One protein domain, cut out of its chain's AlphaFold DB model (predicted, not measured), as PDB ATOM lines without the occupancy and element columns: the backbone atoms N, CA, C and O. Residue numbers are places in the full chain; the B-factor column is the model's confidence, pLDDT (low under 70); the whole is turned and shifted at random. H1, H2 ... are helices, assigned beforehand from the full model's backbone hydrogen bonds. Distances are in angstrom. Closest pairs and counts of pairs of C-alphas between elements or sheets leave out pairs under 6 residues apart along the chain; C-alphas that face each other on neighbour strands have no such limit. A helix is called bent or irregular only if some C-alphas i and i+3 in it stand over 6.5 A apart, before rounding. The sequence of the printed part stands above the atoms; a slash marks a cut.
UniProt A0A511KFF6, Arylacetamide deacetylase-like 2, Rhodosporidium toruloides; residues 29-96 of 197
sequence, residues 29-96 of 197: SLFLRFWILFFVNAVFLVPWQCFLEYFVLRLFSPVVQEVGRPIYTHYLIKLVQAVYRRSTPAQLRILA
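AT A GLANCE: This is residues 29 to 96 of the 197 residues of the protein "Arylacetamide deacetylase-like 2" of Rhodosporidium toruloides (UniProt A0A511KFF6). The domain is a loose rod in which one long helix, H1, runs nearly straight along one side, while H2, H3 and H4 follow one another along the other side. H3 folds back along H1 and packs on both of its arms, and the short helices H2 and H4 lie at opposite ends of the rod, H2 beside the last part of H1 and H4 beside its first part. The printed part has 68 residues with four named helices, in the order H1, H2, H3, H4, and no named strand; the class is all helix. The whole is loose, with a radius of gyration of the C-alphas of 13.7 A, and it spans 42 by 20 by 15 A.

HOW THE PARTS SIT: H1, residues 29 to 56, was assigned as one helix by its hydrogen bonds, but it is bent: C-alphas 43 and 46 are 7.0 A apart. Its arms are H1a, residues 29 to 43, and H1b, residues 46 to 56, and their lines stand at a shallow tilt of 18 degrees. H1, taken whole, is the hub, touching 3 other helices. H1b only just touches H2, residues 62 to 67, with 3 pairs of C-alphas within 8 A; the closest are those of Tyr 54 and Val 64, 6.7 A apart. Their lines are about perpendicular, at 88 degrees. H3, residues 71 to 86, touches H1b, and their closest C-alphas are those of Val 46 and Leu 79, 6.3 A apart. These two run opposite ways at a steep tilt of 42 degrees. H3 also touches H1a, through residues 79 to 86 of H3 and residues 37 to 42 of H1a alone; the closest C-alphas are those of Ala 42 and Leu 79, 6.3 A apart. Here the tilt is a shallow 26 degrees, opposite ways. H4, residues 89 to 95, only just touches H1a, with 3 pairs of C-alphas within 8 A, and H1a touches it with residues 30 to 34 alone. Their closest C-alphas are those of Phe 34 and Gln 91, 6.3 A apart, and they run the same way at a steep tilt of 59 degrees. H3 and H4 are close but not clearly touching, with the C-alphas of Tyr 84 and Leu 92 at 7.3 A. H2 and H3 are only just apart, their closest C-alphas at 8.4 A, and H2 and H4 are apart. Each O i to N i+4 pair is within hydrogen-bond range in H1a, H1b and H3, while H2 has 1 of 2 and H4 has 0 of 3, with 3 of 4 O i to N i+3 pairs within range in H4.

IN THESE COORDINATES: H1a begins at C-alpha 29, at (24.828, -22.992, 58.429), and measures 21.1 A from first to last C-alpha. Residues 44 and 45 belong to neither arm, and H1b measures 14.5 A, ending at C-alpha 56, at (35.532, -31.548, 23.739). H2 is 6.6 A long. H3 is 22.3 A long, from Ile 71 to Arg 86. H4 is 10.5 A long and ends at C-alpha 95, at (13.785, -28.902, 47.831).

THE WHOLE: The two C-alphas farthest apart are those of Ser 29 and Leu 59, at 42.4 A, and the outline is a rod. The C-alphas of Ser 29 and Ala 96, the first and last printed residues, are 18.7 A apart. The printed part has no cut, and the three links, H1 to H2, H2 to H3 and H3 to H4, are tight. The mean pLDDT of the printed part is 88.3; H4 has a mean of 75, and residue 96 is the one printed residue under 70.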
ATOM      1  N   SER A  29      23.590 -22.550  59.084       88.62
ATOM      2  CA  SER A  29      24.828 -22.992  58.429       88.62
ATOM      3  C   SER A  29      24.568 -24.048  57.347       88.62
ATOM      4  O   SER A  29      25.083 -23.932  56.234       88.62
ATOM      5  N   LEU A  30      23.718 -25.048  57.623       86.00
ATOM      6  CA  LEU A  30      23.325 -26.041  56.617       86.00
ATOM      7  C   LEU A  30      22.535 -25.406  55.468       86.00
ATOM      8  O   LEU A  30      22.726 -25.797  54.318       86.00
ATOM      9  N   PHE A  31      21.684 -24.423  55.754       87.44
ATOM     10  CA  PHE A  31      20.963 -23.671  54.731       87.44
ATOM     11  C   PHE A  31      21.919 -22.896  53.812       87.44
ATOM     12  O   PHE A  31      21.857 -23.055  52.594       87.44
ATOM     13  N   LEU A  32      22.860 -22.129  54.369       92.50
ATOM     14  CA  LEU A  32      23.830 -21.375  53.573       92.50
ATOM     15  C   LEU A  32      24.744 -22.312  52.769       92.50
ATOM     16  O   LEU A  32      24.945 -22.114  51.572       92.50
ATOM     17  N   ARG A  33      25.224 -23.395  53.395       91.56
ATOM     18  CA  ARG A  33      26.010 -24.433  52.713       91.56
ATOM     19  C   ARG A  33      25.250 -25.043  51.537       91.56
ATOM     20  O   ARG A  33      25.867 -25.326  50.516       91.56
ATOM     21  N   PHE A  34      23.938 -25.257  51.661       90.38
ATOM     22  CA  PHE A  34      23.123 -25.787  50.568       90.38
ATOM     23  C   PHE A  34      23.136 -24.845  49.360       90.38
ATOM     24  O   PHE A  34      23.407 -25.294  48.250       90.38
ATOM     25  N   TRP A  35      22.924 -23.545  49.576       91.88
ATOM     26  CA  TRP A  35      22.929 -22.555  48.497       91.88
ATOM     27  C   TRP A  35      24.296 -22.385  47.846       91.88
ATOM     28  O   TRP A  35      24.377 -22.341  46.621       91.88
ATOM     29  N   ILE A  36      25.370 -22.372  48.636       93.19
ATOM     30  CA  ILE A  36      26.740 -22.336  48.110       93.19
ATOM     31  C   ILE A  36      27.001 -23.570  47.237       93.19
ATOM     32  O   ILE A  36      27.464 -23.445  46.105       93.19
ATOM     33  N   LEU A  37      26.660 -24.769  47.725       91.31
ATOM     34  CA  LEU A  37      26.818 -26.008  46.960       91.31
ATOM     35  C   LEU A  37      25.982 -25.996  45.678       91.31
ATOM     36  O   LEU A  37      26.486 -26.388  44.625       91.31
ATOM     37  N   PHE A  38      24.727 -25.556  45.759       92.75
ATOM     38  CA  PHE A  38      23.843 -25.440  44.606       92.75
ATOM     39  C   PHE A  38      24.438 -24.496  43.560       92.75
ATOM     40  O   PHE A  38      24.604 -24.899  42.413       92.75
ATOM     41  N   PHE A  39      24.840 -23.292  43.970       94.62
ATOM     42  CA  PHE A  39      25.417 -22.279  43.092       94.62
ATOM     43  C   PHE A  39      26.703 -22.764  42.416       94.62
ATOM     44  O   PHE A  39      26.815 -22.706  41.194       94.62
ATOM     45  N   VAL A  40      27.642 -23.328  43.184       95.12
ATOM     46  CA  VAL A  40      28.913 -23.829  42.638       95.12
ATOM     47  C   VAL A  40      28.685 -24.932  41.601       95.12
ATOM     48  O   VAL A  40      29.341 -24.957  40.558       95.12
ATOM     49  N   ASN A  41      27.740 -25.842  41.855       94.12
ATOM     50  CA  ASN A  41      27.431 -26.903  40.898       94.12
ATOM     51  C   ASN A  41      26.670 -26.374  39.678       94.12
ATOM     52  O   ASN A  41      26.994 -26.778  38.566       94.12
ATOM     53  N   ALA A  42      25.705 -25.474  39.871       94.00
ATOM     54  CA  ALA A  42      24.886 -24.923  38.797       94.00
ATOM     55  C   ALA A  42      25.689 -24.037  37.836       94.00
ATOM     56  O   ALA A  42      25.495 -24.123  36.630       94.00
ATOM     57  N   VAL A  43      26.601 -23.209  38.349       95.88
ATOM     58  CA  VAL A  43      27.297 -22.198  37.537       95.88
ATOM     59  C   VAL A  43      28.640 -22.690  37.005       95.88
ATOM     60  O   VAL A  43      29.003 -22.358  35.882       95.88
ATOM     61  N   PHE A  44      29.373 -23.503  37.771       95.00
ATOM     62  CA  PHE A  44      30.743 -23.871  37.403       95.00
ATOM     63  C   PHE A  44      30.873 -25.351  37.051       95.00
ATOM     64  O   PHE A  44      31.193 -25.692  35.915       95.00
ATOM     65  N   LEU A  45      30.606 -26.249  38.003       94.81
ATOM     66  CA  LEU A  45      30.993 -27.656  37.843       94.81
ATOM     67  C   LEU A  45      30.163 -28.391  36.786       94.81
ATOM     68  O   LEU A  45      30.724 -29.093  35.947       94.81
ATOM     69  N   VAL A  46      28.835 -28.262  36.821       94.69
ATOM     70  CA  VAL A  46      27.960 -28.984  35.889       94.69
ATOM     71  C   VAL A  46      28.036 -28.403  34.473       94.69
ATOM     72  O   VAL A  46      28.157 -29.206  33.543       94.69
ATOM     73  N   PRO A  47      28.042 -27.069  34.262       95.25
ATOM     74  CA  PRO A  47      28.281 -26.499  32.938       95.25
ATOM     75  C   PRO A  47      29.616 -26.935  32.348       95.25
ATOM     76  O   PRO A  47      29.650 -27.358  31.197       95.25
ATOM     77  N   TRP A  48      30.691 -26.926  33.144       94.94
ATOM     78  CA  TRP A  48      32.001 -27.391  32.695       94.94
ATOM     79  C   TRP A  48      31.984 -28.864  32.275       94.94
ATOM     80  O   TRP A  48      32.480 -29.216  31.208       94.94
ATOM     81  N   GLN A  49      31.347 -29.733  33.063       92.88
ATOM     82  CA  GLN A  49      31.192 -31.143  32.699       92.88
ATOM     83  C   GLN A  49      30.390 -31.331  31.405       92.88
ATOM     84  O   GLN A  49      30.784 -32.131  30.562       92.88
ATOM     85  N   CYS A  50      29.290 -30.592  31.232       93.12
ATOM     86  CA  CYS A  50      28.499 -30.651  30.003       93.12
ATOM     87  C   CYS A  50      29.300 -30.124  28.808       93.12
ATOM     88  O   CYS A  50      29.229 -30.700  27.728       93.12
ATOM     89  N   PHE A  51      30.096 -29.068  29.003       93.50
ATOM     90  CA  PHE A  51      30.964 -28.528  27.966       93.50
ATOM     91  C   PHE A  51      31.986 -29.570  27.495       93.50
ATOM     92  O   PHE A  51      32.102 -29.839  26.298       93.50
ATOM     93  N   LEU A  52      32.667 -30.218  28.443       93.56
ATOM     94  CA  LEU A  52      33.616 -31.280  28.133       93.56
ATOM     95  C   LEU A  52      32.945 -32.442  27.395       93.56
ATOM     96  O   LEU A  52      33.475 -32.895  26.391       93.56
ATOM     97  N   GLU A  53      31.775 -32.902  27.832       91.62
ATOM     98  CA  GLU A  53      31.112 -34.067  27.232       91.62
ATOM     99  C   GLU A  53      30.497 -33.794  25.854       91.62
ATOM    100  O   GLU A  53      30.515 -34.679  25.000       91.62
ATOM    101  N   TYR A  54      29.949 -32.596  25.627       91.62
ATOM    102  CA  TYR A  54      29.219 -32.270  24.396       91.62
ATOM    103  C   TYR A  54      30.075 -31.596  23.327       91.62
ATOM    104  O   TYR A  54      29.718 -31.674  22.151       91.62
ATOM    105  N   PHE A  55      31.185 -30.957  23.702       92.00
ATOM    106  CA  PHE A  55      32.037 -30.235  22.753       92.00
ATOM    107  C   PHE A  55      33.440 -30.833  22.646       92.00
ATOM    108  O   PHE A  55      33.883 -31.096  21.533       92.00
ATOM    109  N   VAL A  56      34.123 -31.101  23.764       91.88
ATOM    110  CA  VAL A  56      35.532 -31.548  23.739       91.88
ATOM    111  C   VAL A  56      35.653 -33.051  23.485       91.88
ATOM    112  O   VAL A  56      36.342 -33.491  22.573       91.88
ATOM    113  N   LEU A  57      34.945 -33.853  24.275       91.19
ATOM    114  CA  LEU A  57      34.963 -35.316  24.253       91.19
ATOM    115  C   LEU A  57      33.777 -35.891  23.477       91.19
ATOM    116  O   LEU A  57      33.436 -37.059  23.638       91.19
ATOM    117  N   ARG A  58      33.138 -35.080  22.630       86.69
ATOM    118  CA  ARG A  58      31.890 -35.422  21.938       86.69
ATOM    119  C   ARG A  58      31.953 -36.766  21.210       86.69
ATOM    120  O   ARG A  58      30.988 -37.524  21.245       86.69
ATOM    121  N   LEU A  59      33.081 -37.056  20.559       87.12
ATOM    122  CA  LEU A  59      33.286 -38.279  19.775       87.12
ATOM    123  C   LEU A  59      33.411 -39.542  20.640       87.12
ATOM    124  O   LEU A  59      33.141 -40.632  20.155       87.12
ATOM    125  N   PHE A  60      33.772 -39.395  21.915       90.06
ATOM    126  CA  PHE A  60      33.986 -40.508  22.846       90.06
ATOM    127  C   PHE A  60      32.937 -40.571  23.958       90.06
ATOM    128  O   PHE A  60      32.893 -41.539  24.709       90.06
ATOM    129  N   SER A  61      32.113 -39.533  24.100       85.81
ATOM    130  CA  SER A  61      31.133 -39.413  25.173       85.81
ATOM    131  C   SER A  61      29.951 -40.361  24.938       85.81
ATOM    132  O   SER A  61      29.164 -40.117  24.017       85.81
ATOM    133  N   PRO A  62      29.728 -41.375  25.800       86.69
ATOM    134  CA  PRO A  62      28.582 -42.282  25.667       86.69
ATOM    135  C   PRO A  62      27.245 -41.537  25.770       86.69
ATOM    136  O   PRO A  62      26.243 -41.919  25.177       86.69
ATOM    137  N   VAL A  63      27.226 -40.406  26.482       84.88
ATOM    138  CA  VAL A  63      26.038 -39.550  26.601       84.88
ATOM    139  C   VAL A  63      25.595 -39.016  25.239       84.88
ATOM    140  O   VAL A  63      24.397 -38.939  24.970       84.88
ATOM    141  N   VAL A  64      26.552 -38.630  24.394       84.44
ATOM    142  CA  VAL A  64      26.260 -38.090  23.064       84.44
ATOM    143  C   VAL A  64      26.062 -39.220  22.060       84.44
ATOM    144  O   VAL A  64      25.129 -39.149  21.268       84.44
ATOM    145  N   GLN A  65      26.913 -40.247  22.112       87.75
ATOM    146  CA  GLN A  65      26.936 -41.325  21.122       87.75
ATOM    147  C   GLN A  65      25.804 -42.342  21.314       87.75
ATOM    148  O   GLN A  65      25.166 -42.734  20.345       87.75
ATOM    149  N   GLU A  66      25.529 -42.753  22.553       89.31
ATOM    150  CA  GLU A  66      24.570 -43.829  22.846       89.31
ATOM    151  C   GLU A  66      23.225 -43.285  23.329       89.31
ATOM    152  O   GLU A  66      22.169 -43.746  22.907       89.31
ATOM    153  N   VAL A  67      23.246 -42.296  24.230       86.75
ATOM    154  CA  VAL A  67      22.012 -41.795  24.862       86.75
ATOM    155  C   VAL A  67      21.326 -40.725  24.009       86.75
ATOM    156  O   VAL A  67      20.104 -40.591  24.066       86.75
ATOM    157  N   GLY A  68      22.087 -39.915  23.264       85.44
ATOM    158  CA  GLY A  68      21.549 -38.840  22.421       85.44
ATOM    159  C   GLY A  68      20.783 -37.754  23.192       85.44
ATOM    160  O   GLY A  68      19.923 -37.070  22.637       85.44
ATOM    161  N   ARG A  69      21.043 -37.595  24.496       86.44
ATOM    162  CA  ARG A  69      20.273 -36.678  25.353       86.44
ATOM    163  C   ARG A  69      20.559 -35.212  24.982       86.44
ATOM    164  O   ARG A  69      21.727 -34.865  24.814       86.44
ATOM    165  N   PRO A  70      19.562 -34.307  24.970       91.44
ATOM    166  CA  PRO A  70      19.815 -32.871  24.847       91.44
ATOM    167  C   PRO A  70      20.679 -32.329  25.996       91.44
ATOM    168  O   PRO A  70      20.498 -32.727  27.152       91.44
ATOM    169  N   ILE A  71      21.568 -31.373  25.700       91.38
ATOM    170  CA  ILE A  71      22.506 -30.800  26.686       91.38
ATOM    171  C   ILE A  71      21.789 -30.233  27.917       91.38
ATOM    172  O   ILE A  71      22.229 -30.451  29.042       91.38
ATOM    173  N   TYR A  72      20.638 -29.583  27.727       91.19
ATOM    174  CA  TYR A  72      19.845 -29.015  28.819       91.19
ATOM    175  C   TYR A  72      19.323 -30.093  29.781       91.19
ATOM    176  O   TYR A  72      19.487 -29.992  30.997       91.19
ATOM    177  N   THR A  73      18.744 -31.170  29.250       89.12
ATOM    178  CA  THR A  73      18.266 -32.295  30.063       89.12
ATOM    179  C   THR A  73      19.427 -32.975  30.784       89.12
ATOM    180  O   THR A  73      19.293 -33.386  31.936       89.12
ATOM    181  N   HIS A  74      20.583 -33.084  30.127       92.69
ATOM    182  CA  HIS A  74      21.778 -33.651  30.737       92.69
ATOM    183  C   HIS A  74      22.310 -32.787  31.887       92.69
ATOM    184  O   HIS A  74      22.565 -33.308  32.975       92.69
ATOM    185  N   TYR A  75      22.367 -31.470  31.682       93.50
ATOM    186  CA  TYR A  75      22.690 -30.479  32.704       93.50
ATOM    187  C   TYR A  75      21.768 -30.607  33.923       93.50
ATOM    188  O   TYR A  75      22.255 -30.754  35.045       93.50
ATOM    189  N   LEU A  76      20.445 -30.639  33.721       91.06
ATOM    190  CA  LEU A  76      19.484 -30.782  34.820       91.06
ATOM    191  C   LEU A  76      19.704 -32.071  35.613       91.06
ATOM    192  O   LEU A  76      19.701 -32.052  36.842       91.06
ATOM    193  N   ILE A  77      19.933 -33.191  34.925       89.25
ATOM    194  CA  ILE A  77      20.157 -34.482  35.579       89.25
ATOM    195  C   ILE A  77      21.437 -34.454  36.411       89.25
ATOM    196  O   ILE A  77      21.413 -34.865  37.572       89.25
ATOM    197  N   LYS A  78      22.538 -33.925  35.868       91.81
ATOM    198  CA  LYS A  78      23.793 -33.780  36.614       91.81
ATOM    199  C   LYS A  78      23.655 -32.830  37.797       91.81
ATOM    200  O   LYS A  78      24.183 -33.130  38.865       91.81
ATOM    201  N   LEU A  79      22.920 -31.729  37.647       92.56
ATOM    202  CA  LEU A  79      22.666 -30.792  38.738       92.56
ATOM    203  C   LEU A  79      21.870 -31.454  39.864       92.56
ATOM    204  O   LEU A  79      22.284 -31.398  41.023       92.56
ATOM    205  N   VAL A  80      20.782 -32.154  39.533       88.12
ATOM    206  CA  VAL A  80      19.985 -32.907  40.513       88.12
ATOM    207  C   VAL A  80      20.843 -33.966  41.204       88.12
ATOM    208  O   VAL A  80      20.827 -34.056  42.429       88.12
ATOM    209  N   GLN A  81      21.649 -34.726  40.457       88.25
ATOM    210  CA  GLN A  81      22.565 -35.715  41.032       88.25
ATOM    211  C   GLN A  81      23.616 -35.078  41.947       88.25
ATOM    212  O   GLN A  81      23.905 -35.614  43.016       88.25
ATOM    213  N   ALA A  82      24.186 -33.940  41.553       89.94
ATOM    214  CA  ALA A  82      25.203 -33.236  42.321       89.94
ATOM    215  C   ALA A  82      24.652 -32.710  43.649       89.94
ATOM    216  O   ALA A  82      25.306 -32.866  44.683       89.94
ATOM    217  N   VAL A  83      23.449 -32.135  43.622       87.06
ATOM    218  CA  VAL A  83      22.745 -31.676  44.819       87.06
ATOM    219  C   VAL A  83      22.352 -32.869  45.684       87.06
ATOM    220  O   VAL A  83      22.604 -32.852  46.886       87.06
ATOM    221  N   TYR A  84      21.823 -33.937  45.085       82.56
ATOM    222  CA  TYR A  84      21.394 -35.134  45.804       82.56
ATOM    223  C   TYR A  84      22.541 -35.835  46.538       82.56
ATOM    224  O   TYR A  84      22.418 -36.149  47.717       82.56
ATOM    225  N   ARG A  85      23.682 -36.030  45.867       84.69
ATOM    226  CA  ARG A  85      24.849 -36.724  46.437       84.69
ATOM    227  C   ARG A  85      25.545 -35.945  47.550       84.69
ATOM    228  O   ARG A  85      26.235 -36.551  48.361       84.69
ATOM    229  N   ARG A  86      25.430 -34.614  47.559       86.38
ATOM    230  CA  ARG A  86      26.191 -33.737  48.469       86.38
ATOM    231  C   ARG A  86      25.349 -33.106  49.574       86.38
ATOM    232  O   ARG A  86      25.923 -32.535  50.499       86.38
ATOM    233  N   SER A  87      24.026 -33.191  49.477       83.88
ATOM    234  CA  SER A  87      23.112 -32.628  50.469       83.88
ATOM    235  C   SER A  87      22.845 -33.610  51.599       83.88
ATOM    236  O   SER A  87      22.685 -34.809  51.388       83.88
ATOM    237  N   THR A  88      22.726 -33.089  52.814       82.25
ATOM    238  CA  THR A  88      22.223 -33.866  53.947       82.25
ATOM    239  C   THR A  88      20.706 -34.079  53.832       82.25
ATOM    240  O   THR A  88      20.021 -33.290  53.173       82.25
ATOM    241  N   PRO A  89      20.131 -35.089  54.514       75.19
ATOM    242  CA  PRO A  89      18.680 -35.260  54.597       75.19
ATOM    243  C   PRO A  89      17.918 -33.988  54.996       75.19
ATOM    244  O   PRO A  89      16.844 -33.732  54.459       75.19
ATOM    245  N   ALA A  90      18.471 -33.160  55.892       74.88
ATOM    246  CA  ALA A  90      17.857 -31.883  56.265       74.88
ATOM    247  C   ALA A  90      17.848 -30.867  55.112       74.88
ATOM    248  O   ALA A  90      16.844 -30.190  54.906       74.88
ATOM    249  N   GLN A  91      18.938 -30.775  54.345       81.25
ATOM    250  CA  GLN A  91      19.046 -29.872  53.196       81.25
ATOM    251  C   GLN A  91      18.130 -30.301  52.043       81.25
ATOM    252  O   GLN A  91      17.498 -29.457  51.416       81.25
ATOM    253  N   LEU A  92      17.974 -31.606  51.806       76.56
ATOM    254  CA  LEU A  92      17.056 -32.118  50.780       76.56
ATOM    255  C   LEU A  92      15.590 -31.738  51.039       76.56
ATOM    256  O   LEU A  92      14.815 -31.626  50.092       76.56
ATOM    257  N   ARG A  93      15.202 -31.472  52.294       71.75
ATOM    258  CA  ARG A  93      13.855 -30.968  52.615       71.75
ATOM    259  C   ARG A  93      13.618 -29.528  52.163       71.75
ATOM    260  O   ARG A  93      12.461 -29.165  52.008       71.75
ATOM    261  N   ILE A  94      14.666 -28.734  51.917       73.12
ATOM    262  CA  ILE A  94      14.519 -27.406  51.292       73.12
ATOM    263  C   ILE A  94      13.881 -27.565  49.907       73.12
ATOM    264  O   ILE A  94      13.013 -26.786  49.529       73.12
ATOM    265  N   LEU A  95      14.292 -28.602  49.169       71.06
ATOM    266  CA  LEU A  95      13.785 -28.902  47.831       71.06
ATOM    267  C   LEU A  95      12.493 -29.720  47.848       71.06
ATOM    268  O   LEU A  95      11.646 -29.551  46.978       71.06
ATOM    269  N   ALA A  96      12.357 -30.627  48.815       68.75
ATOM    270  CA  ALA A  96      11.279 -31.606  48.868       68.75
ATOM    271  C   ALA A  96      10.556 -31.578  50.224       68.75
ATOM    272  O   ALA A  96      10.489 -32.592  50.930       68.75
TER     273      ALA A  96